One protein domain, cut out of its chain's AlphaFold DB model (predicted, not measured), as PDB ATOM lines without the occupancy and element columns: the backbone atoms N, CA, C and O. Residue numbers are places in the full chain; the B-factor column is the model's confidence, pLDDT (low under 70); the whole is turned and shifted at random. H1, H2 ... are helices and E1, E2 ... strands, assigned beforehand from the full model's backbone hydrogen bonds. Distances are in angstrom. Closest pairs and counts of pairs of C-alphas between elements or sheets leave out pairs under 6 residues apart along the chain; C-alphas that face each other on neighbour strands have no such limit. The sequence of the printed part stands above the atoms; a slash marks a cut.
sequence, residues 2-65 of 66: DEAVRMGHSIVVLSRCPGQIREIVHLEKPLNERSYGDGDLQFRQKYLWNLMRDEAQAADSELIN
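AT A GLANCE: This is residues 2 to 65 of the 66 residues of the protein "ABC transporter ATP-binding protein" of Anderseniella sp (UniProt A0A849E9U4). A narrow two-stranded hairpin, E1 and E2, has one long helix, H2, running lengthwise over one of its faces and on past it. The short helix H1 packs on residues 41 to 45 of H2, and a long link, residues 27 to 38, leads from E2 to H2. The printed part has 64 residues, with two named helices and two named strands in the order H1, E1, E2, H2; the sheet, order E1 - E2, is antiparallel, and the class is mixed, helices and strands. The whole is loose, with a radius of gyration of the C-alphas of 13.8 A, and its outline is a rod spanning 47 by 22 by 14 A.

IN THESE COORDINATES: E1 is residues 10 to 14, 12.8 A long, and E2 is residues 21 to 26, 13.9 A long. H2, residues 39 to 63, measures 36.4 A, from C-alpha 39 at (106.269, 105.955, 112.048) to C-alpha 63 at (88.518, 104.200, 143.817). H1 is residues 2 to 7, with C-alpha 2 at (94.586, 105.879, 114.533).

HOW THE PARTS SIT: E1 and E2 form a hairpin, antiparallel at 164 degrees; N 11 and O 25 are 2.9 A apart and N 25 and O 11 2.8 A, both within hydrogen-bond range. The closest C-alphas of E1 and H2, those of Val 13 and Met 52, are 7.4 A apart. E2 and H2 are near each other, with 9 pairs of C-alphas within 10 A. H2 touches H1 with residues 41 to 45 alone, at a steep tilt of 61 degrees, opposite ways; the closest C-alphas, of Val 5 and Gln 45, are 6.2 A apart. H1 and E2 are apart. In H1 and H2 every O i to N i+4 pair is within hydrogen-bond range.

THE WHOLE: The two C-alphas farthest apart, those of Asn 32 and Asn 65, are 47.8 A apart. The printed part has no cut. The link from E2 to H2, 12 residues, is long. The mean pLDDT of the printed part is 90.9, and residue 65 is under 70.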
ATOM      1  N   ASP A   2      93.885 105.709 115.818       85.06
ATOM      2  CA  ASP A   2      94.586 105.879 114.533       85.06
ATOM      3  C   ASP A   2      94.088 107.070 113.701       85.06
ATOM      4  O   ASP A   2      94.844 107.985 113.384       85.06
ATOM      5  N   GLU A   3      92.780 107.140 113.456       88.75
ATOM      6  CA  GLU A   3      92.199 108.225 112.665       88.75
ATOM      7  C   GLU A   3      92.289 109.599 113.346       88.75
ATOM      8  O   GLU A   3      92.536 110.599 112.675       88.75
ATOM      9  N   ALA A   4      92.192 109.650 114.680       88.88
ATOM     10  CA  ALA A   4      92.351 110.892 115.437       88.88
ATOM     11  C   ALA A   4      93.762 111.480 115.275       88.88
ATOM     12  O   ALA A   4      93.911 112.688 115.119       88.88
ATOM     13  N   VAL A   5      94.792 110.629 115.246       91.12
ATOM     14  CA  VAL A   5      96.176 111.060 115.005       91.12
ATOM     15  C   VAL A   5      96.405 111.402 113.536       91.12
ATOM     16  O   VAL A   5      97.118 112.351 113.218       91.12
ATOM     17  N   ARG A   6      95.761 110.687 112.610       91.12
ATOM     18  CA  ARG A   6      95.888 110.989 111.184       91.12
ATOM     19  C   ARG A   6      95.229 112.321 110.812       91.12
ATOM     20  O   ARG A   6      95.824 113.075 110.052       91.12
ATOM     21  N   MET A   7      94.063 112.653 111.367       90.50
ATOM     22  CA  MET A   7      93.295 113.852 110.987       90.50
ATOM     23  C   MET A   7      93.404 115.040 111.957       90.50
ATOM     24  O   MET A   7      93.099 116.168 111.575       90.50
ATOM     25  N   GLY A   8      93.807 114.827 113.211       90.94
ATOM     26  CA  GLY A   8      93.825 115.881 114.229       90.94
ATOM     27  C   GLY A   8      94.992 116.857 114.072       90.94
ATOM     28  O   GLY A   8      96.119 116.451 113.813       90.94
ATOM     29  N   HIS A   9      94.761 118.153 114.271       91.25
ATOM     30  CA  HIS A   9      95.854 119.135 114.375       91.25
ATOM     31  C   HIS A   9      96.351 119.263 115.817       91.25
ATOM     32  O   HIS A   9      97.552 119.222 116.078       91.25
ATOM     33  N   SER A  10      95.401 119.319 116.747       94.00
ATOM     34  CA  SER A  10      95.646 119.311 118.182       94.00
ATOM     35  C   SER A  10      94.699 118.317 118.835       94.00
ATOM     36  O   SER A  10      93.512 118.271 118.508       94.00
ATOM     37  N   ILE A  11      95.229 117.519 119.754       94.31
ATOM     38  CA  ILE A  11      94.475 116.542 120.533       94.31
ATOM     39  C   ILE A  11      94.563 116.965 121.992       94.31
ATOM     40  O   ILE A  11      95.650 117.034 122.562       94.31
ATOM     41  N   VAL A  12      93.412 117.259 122.589       95.12
ATOM     42  CA  VAL A  12      93.314 117.609 124.008       95.12
ATOM     43  C   VAL A  12      93.015 116.341 124.791       95.12
ATOM     44  O   VAL A  12      92.004 115.683 124.544       95.12
ATOM     45  N   VAL A  13      93.881 116.004 125.741       94.31
ATOM     46  CA  VAL A  13      93.659 114.905 126.680       94.31
ATOM     47  C   VAL A  13      93.198 115.500 127.999       94.31
ATOM     48  O   VAL A  13      93.915 116.264 128.650       94.31
ATOM     49  N   LEU A  14      91.962 115.178 128.366       94.44
ATOM     50  CA  LEU A  14      91.382 115.585 129.639       94.44
ATOM     51  C   LEU A  14      91.935 114.712 130.760       94.44
ATOM     52  O   LEU A  14      92.231 113.536 130.556       94.44
ATOM     53  N   SER A  15      92.068 115.307 131.937       94.06
ATOM     54  CA  SER A  15      92.344 114.551 133.146       94.06
ATOM     55  C   SER A  15      91.073 113.863 133.650       94.06
ATOM     56  O   SER A  15      89.952 114.282 133.356       94.06
ATOM     57  N   ARG A  16      91.255 112.825 134.464       91.38
ATOM     58  CA  ARG A  16      90.217 112.189 135.283       91.38
ATOM     59  C   ARG A  16      89.512 113.157 136.244       91.38
ATOM     60  O   ARG A  16      88.376 112.902 136.629       91.38
ATOM     61  N   CYS A  17      90.154 114.267 136.620       87.56
ATOM     62  CA  CYS A  17      89.525 115.329 137.401       87.56
ATOM     63  C   CYS A  17      88.676 116.235 136.489       87.56
ATOM     64  O   CYS A  17      89.205 116.790 135.519       87.56
ATOM     65  N   PRO A  18      87.379 116.446 136.792       88.31
ATOM     66  CA  PRO A  18      86.510 117.283 135.973       88.31
ATOM     67  C   PRO A  18      87.085 118.687 135.746       88.31
ATOM     68  O   PRO A  18      87.521 119.355 136.683       88.31
ATOM     69  N   GLY A  19      87.062 119.148 134.495       91.06
ATOM     70  CA  GLY A  19      87.495 120.498 134.122       91.06
ATOM     71  C   GLY A  19      89.010 120.704 134.021       91.06
ATOM     72  O   GLY A  19      89.437 121.831 133.781       91.06
ATOM     73  N   GLN A  20      89.826 119.656 134.169       94.25
ATOM     74  CA  GLN A  20      91.281 119.753 134.042       94.25
ATOM     75  C   GLN A  20      91.784 119.150 132.728       94.25
ATOM     76  O   GLN A  20      91.400 118.051 132.327       94.25
ATOM     77  N   ILE A  21      92.681 119.874 132.061       95.44
ATOM     78  CA  ILE A  21      93.427 119.373 130.906       95.44
ATOM     79  C   ILE A  21      94.709 118.739 131.431       95.44
ATOM     80  O   ILE A  21      95.458 119.383 132.163       95.44
ATOM     81  N   ARG A  22      94.973 117.494 131.031       94.31
ATOM     82  CA  ARG A  22      96.256 116.844 131.294       94.31
ATOM     83  C   ARG A  22      97.319 117.350 130.333       94.31
ATOM     84  O   ARG A  22      98.392 117.749 130.761       94.31
ATOM     85  N   GLU A  23      97.016 117.317 129.038       96.31
ATOM     86  CA  GLU A  23      97.958 117.726 128.001       96.31
ATOM     87  C   GLU A  23      97.246 118.104 126.700       96.31
ATOM     88  O   GLU A  23      96.184 117.566 126.373       96.31
ATOM     89  N   ILE A  24      97.857 119.009 125.934       95.88
ATOM     90  CA  ILE A  24      97.463 119.316 124.558       95.88
ATOM     91  C   ILE A  24      98.587 118.864 123.628       95.88
ATOM     92  O   ILE A  24      99.630 119.512 123.523       95.88
ATOM     93  N   VAL A  25      98.356 117.765 122.919       94.94
ATOM     94  CA  VAL A  25      99.317 117.202 121.971       94.94
ATOM     95  C   VAL A  25      99.116 117.849 120.608       94.94
ATOM     96  O   VAL A  25      98.065 117.694 119.984       94.94
ATOM     97  N   HIS A  26     100.141 118.552 120.133       94.56
ATOM     98  CA  HIS A  26     100.162 119.148 118.801       94.56
ATOM     99  C   HIS A  26     100.816 118.192 117.804       94.56
ATOM    100  O   HIS A  26     101.875 117.614 118.067       94.56
ATOM    101  N   LEU A  27     100.169 118.019 116.655       93.06
ATOM    102  CA  LEU A  27     100.662 117.196 115.561       93.06
ATOM    103  C   LEU A  27     101.182 118.117 114.459       93.06
ATOM    104  O   LEU A  27     100.424 118.576 113.608       93.06
ATOM    105  N   GLU A  28     102.486 118.388 114.497       90.81
ATOM    106  CA  GLU A  28     103.139 119.354 113.602       90.81
ATOM    107  C   GLU A  28     103.186 118.898 112.142       90.81
ATOM    108  O   GLU A  28     103.199 119.732 111.240       90.81
ATOM    109  N   LYS A  29     103.169 117.580 111.890       90.75
ATOM    110  CA  LYS A  29     103.185 117.035 110.529       90.75
ATOM    111  C   LYS A  29     101.945 117.524 109.759       90.75
ATOM    112  O   LYS A  29     100.832 117.269 110.229       90.75
ATOM    113  N   PRO A  30     102.087 118.181 108.597       92.56
ATOM    114  CA  PRO A  30     100.959 118.616 107.770       92.56
ATOM    115  C   PRO A  30     100.042 117.459 107.353       92.56
ATOM    116  O   PRO A  30     100.514 116.355 107.105       92.56
ATOM    117  N   LEU A  31      98.726 117.687 107.246       90.50
ATOM    118  CA  LEU A  31      97.751 116.622 106.940       90.50
ATOM    119  C   LEU A  31      98.016 115.892 105.618       90.50
ATOM    120  O   LEU A  31      97.818 114.684 105.529       90.50
ATOM    121  N   ASN A  32      98.459 116.619 104.597       90.81
ATOM    122  CA  ASN A  32      98.792 116.083 103.277       90.81
ATOM    123  C   ASN A  32     100.042 115.188 103.279       90.81
ATOM    124  O   ASN A  32     100.253 114.449 102.323       90.81
ATOM    125  N   GLU A  33     100.853 115.238 104.336       90.75
ATOM    126  CA  GLU A  33     102.068 114.433 104.494       90.75
ATOM    127  C   GLU A  33     101.844 113.201 105.384       90.75
ATOM    128  O   GLU A  33     102.754 112.401 105.594       90.75
ATOM    129  N   ARG A  34     100.627 113.022 105.910       92.44
ATOM    130  CA  ARG A  34     100.272 111.922 106.809       92.44
ATOM    131  C   ARG A  34      99.766 110.724 106.022       92.44
ATOM    132  O   ARG A  34      98.680 110.760 105.444       92.44
ATOM    133  N   SER A  35     100.526 109.636 106.048       88.06
ATOM    134  CA  SER A  35     100.174 108.385 105.377       88.06
ATOM    135  C   SER A  35      99.897 107.255 106.368       88.06
ATOM    136  O   SER A  35     100.226 107.319 107.556       88.06
ATOM    137  N   TYR A  36      99.243 106.205 105.875       84.06
ATOM    138  CA  TYR A  36      99.042 104.998 106.662       84.06
ATOM    139  C   TYR A  36     100.386 104.303 106.894       84.06
ATOM    140  O   TYR A  36     101.154 104.107 105.954       84.06
ATOM    141  N   GLY A  37     100.669 103.926 108.140       83.62
ATOM    142  CA  GLY A  37     101.948 103.314 108.502       83.62
ATOM    143  C   GLY A  37     103.096 104.305 108.736       83.62
ATOM    144  O   GLY A  37     104.219 103.864 108.962       83.62
ATOM    145  N   ASP A  38     102.838 105.614 108.761       88.69
ATOM    146  CA  ASP A  38     103.826 106.625 109.154       88.69
ATOM    147  C   ASP A  38     104.321 106.390 110.596       88.69
ATOM    148  O   ASP A  38     103.531 106.336 111.545       88.69
ATOM    149  N   GLY A  39     105.638 106.240 110.759       90.44
ATOM    150  CA  GLY A  39     106.269 105.955 112.048       90.44
ATOM    151  C   GLY A  39     106.072 107.062 113.087       90.44
ATOM    152  O   GLY A  39     105.876 106.760 114.266       90.44
ATOM    153  N   ASP A  40     106.032 108.329 112.667       90.75
ATOM    154  CA  ASP A  40     105.819 109.450 113.589       90.75
ATOM    155  C   ASP A  40     104.390 109.441 114.129       90.75
ATOM    156  O   ASP A  40     104.160 109.668 115.321       90.75
ATOM    157  N   LEU A  41     103.412 109.139 113.268       92.00
ATOM    158  CA  LEU A  41     102.011 109.037 113.677       92.00
ATOM    159  C   LEU A  41     101.804 107.847 114.614       92.00
ATOM    160  O   LEU A  41     101.114 107.988 115.621       92.00
ATOM    161  N   GLN A  42     102.459 106.714 114.357       93.44
ATOM    162  CA  GLN A  42     102.436 105.567 115.270       93.44
ATOM    163  C   GLN A  42     103.045 105.908 116.635       93.44
ATOM    164  O   GLN A  42     102.491 105.538 117.674       93.44
ATOM    165  N   PHE A  43     104.154 106.655 116.664       93.56
ATOM    166  CA  PHE A  43     104.749 107.118 117.917       93.56
ATOM    167  C   PHE A  43     103.782 108.017 118.697       93.56
ATOM    168  O   PHE A  43     103.525 107.773 119.878       93.56
ATOM    169  N   ARG A  44     103.184 109.014 118.033       93.75
ATOM    170  CA  ARG A  44     102.196 109.923 118.643       93.75
ATOM    171  C   ARG A  44     100.956 109.173 119.133       93.75
ATOM    172  O   ARG A  44     100.456 109.458 120.217       93.75
ATOM    173  N   GLN A  45     100.492 108.183 118.376       93.75
ATOM    174  CA  GLN A  45      99.380 107.313 118.754       93.75
ATOM    175  C   GLN A  45      99.690 106.510 120.018       93.75
ATOM    176  O   GLN A  45      98.878 106.492 120.944       93.75
ATOM    177  N   LYS A  46     100.867 105.877 120.083       95.50
ATOM    178  CA  LYS A  46     101.310 105.130 121.265       95.50
ATOM    179  C   LYS A  46     101.457 106.042 122.482       95.50
ATOM    180  O   LYS A  46     101.064 105.657 123.579       95.50
ATOM    181  N   TYR A  47     101.989 107.246 122.283       95.69
ATOM    182  CA  TYR A  47     102.116 108.247 123.335       95.69
ATOM    183  C   TYR A  47     100.755 108.637 123.925       95.69
ATOM    184  O   TYR A  47     100.555 108.515 125.130       95.69
ATOM    185  N   LEU A  48      99.789 109.004 123.077       95.81
ATOM    186  CA  LEU A  48      98.427 109.343 123.503       95.81
ATOM    187  C   LEU A  48      97.738 108.187 124.230       95.81
ATOM    188  O   LEU A  48      97.085 108.394 125.249       95.81
ATOM    189  N   TRP A  49      97.900 106.965 123.720       95.62
ATOM    190  CA  TRP A  49      97.360 105.772 124.361       95.62
ATOM    191  C   TRP A  49      97.919 105.572 125.771       95.62
ATOM    192  O   TRP A  49      97.157 105.313 126.700       95.62
ATOM    193  N   ASN A  50      99.236 105.717 125.943       96.62
ATOM    194  CA  ASN A  50      99.861 105.623 127.259       96.62
ATOM    195  C   ASN A  50      99.358 106.734 128.186       96.62
ATOM    196  O   ASN A  50      98.990 106.447 129.315       96.62
ATOM    197  N   LEU A  51      99.234 107.966 127.688       95.44
ATOM    198  CA  LEU A  51      98.736 109.094 128.473       95.44
ATOM    199  C   LEU A  51      97.316 108.845 129.010       95.44
ATOM    200  O   LEU A  51      97.040 109.103 130.179       95.44
ATOM    201  N   MET A  52      96.429 108.308 128.165       94.06
ATOM    202  CA  MET A  52      95.076 107.910 128.563       94.06
ATOM    203  C   MET A  52      95.077 106.726 129.535       94.06
ATOM    204  O   MET A  52      94.280 106.697 130.470       94.06
ATOM    205  N   ARG A  53      95.956 105.740 129.318       95.31
ATOM    206  CA  ARG A  53      96.098 104.576 130.201       95.31
ATOM    207  C   ARG A  53      96.554 104.992 131.598       95.31
ATOM    208  O   ARG A  53      96.006 104.485 132.572       95.31
ATOM    209  N   ASP A  54      97.508 105.909 131.690       95.00
ATOM    210  CA  ASP A  54      98.016 106.414 132.964       95.00
ATOM    211  C   ASP A  54      96.914 107.155 133.741       95.00
ATOM    212  O   ASP A  54      96.772 106.957 134.946       95.00
ATOM    213  N   GLU A  55      96.083 107.956 133.056       94.19
ATOM    214  CA  GLU A  55      94.913 108.595 133.679       94.19
ATOM    215  C   GLU A  55      93.895 107.574 134.189       94.19
ATOM    216  O   GLU A  55      93.390 107.725 135.302       94.19
ATOM    217  N   ALA A  56      93.615 106.528 133.408       92.25
ATOM    218  CA  ALA A  56      92.705 105.466 133.821       92.25
ATOM    219  C   ALA A  56      93.234 104.721 135.058       92.25
ATOM    220  O   ALA A  56      92.511 104.562 136.036       92.25
ATOM    221  N   GLN A  57      94.518 104.350 135.072       93.38
ATOM    222  CA  GLN A  57      95.127 103.657 136.210       93.38
ATOM    223  C   GLN A  57      95.149 104.519 137.483       93.38
ATOM    224  O   GLN A  57      94.937 104.011 138.589       93.38
ATOM    225  N   ALA A  58      95.405 105.822 137.344       91.94
ATOM    226  CA  ALA A  58      95.347 106.756 138.461       91.94
ATOM    227  C   ALA A  58      93.918 106.899 139.008       91.94
ATOM    228  O   ALA A  58      93.745 106.933 140.223       91.94
ATOM    229  N   ALA A  59      92.907 106.939 138.134       90.44
ATOM    230  CA  ALA A  59      91.505 106.963 138.546       90.44
ATOM    231  C   ALA A  59      91.111 105.678 139.296       90.44
ATOM    232  O   ALA A  59      90.532 105.755 140.378       90.44
ATOM    233  N   ASP A  60      91.497 104.510 138.776       88.38
ATOM    234  CA  ASP A  60      91.220 103.218 139.414       88.38
ATOM    235  C   ASP A  60      91.867 103.116 140.805       88.38
ATOM    236  O   ASP A  60      91.253 102.615 141.746       88.38
ATOM    237  N   SER A  61      93.088 103.636 140.967       87.62
ATOM    238  CA  SER A  61      93.801 103.623 142.255       87.62
ATOM    239  C   SER A  61      93.125 104.489 143.323       87.62
ATOM    240  O   SER A  61      93.224 104.187 144.511       87.62
ATOM    241  N   GLU A  62      92.432 105.558 142.925       82.25
ATOM    242  CA  GLU A  62      91.672 106.400 143.855       82.25
ATOM    243  C   GLU A  62      90.378 105.736 144.321       82.25
ATOM    244  O   GLU A  62      90.013 105.889 145.484       82.25
ATOM    245  N   LEU A  63      89.727 104.949 143.459       75.25
ATOM    246  CA  LEU A  63      88.518 104.200 143.817       75.25
ATOM    247  C   LEU A  63      88.776 103.121 144.879       75.25
ATOM    248  O   LEU A  63      87.860 102.768 145.612       75.25
ATOM    249  N   ILE A  64      90.008 102.612 144.990       71.06
ATOM    250  CA  ILE A  64      90.384 101.590 145.984       71.06
ATOM    251  C   ILE A  64      90.427 102.166 147.417       71.06
ATOM    252  O   ILE A  64      90.339 101.409 148.381       71.06
ATOM    253  N   ASN A  65      90.534 103.490 147.572       58.59
ATOM    254  CA  ASN A  65      90.620 104.166 148.872       58.59
ATOM    255  C   ASN A  65      89.292 104.806 149.335       58.59
ATOM    256  O   ASN A  65      89.323 105.663 150.223       58.59
TER     257      ASN A  65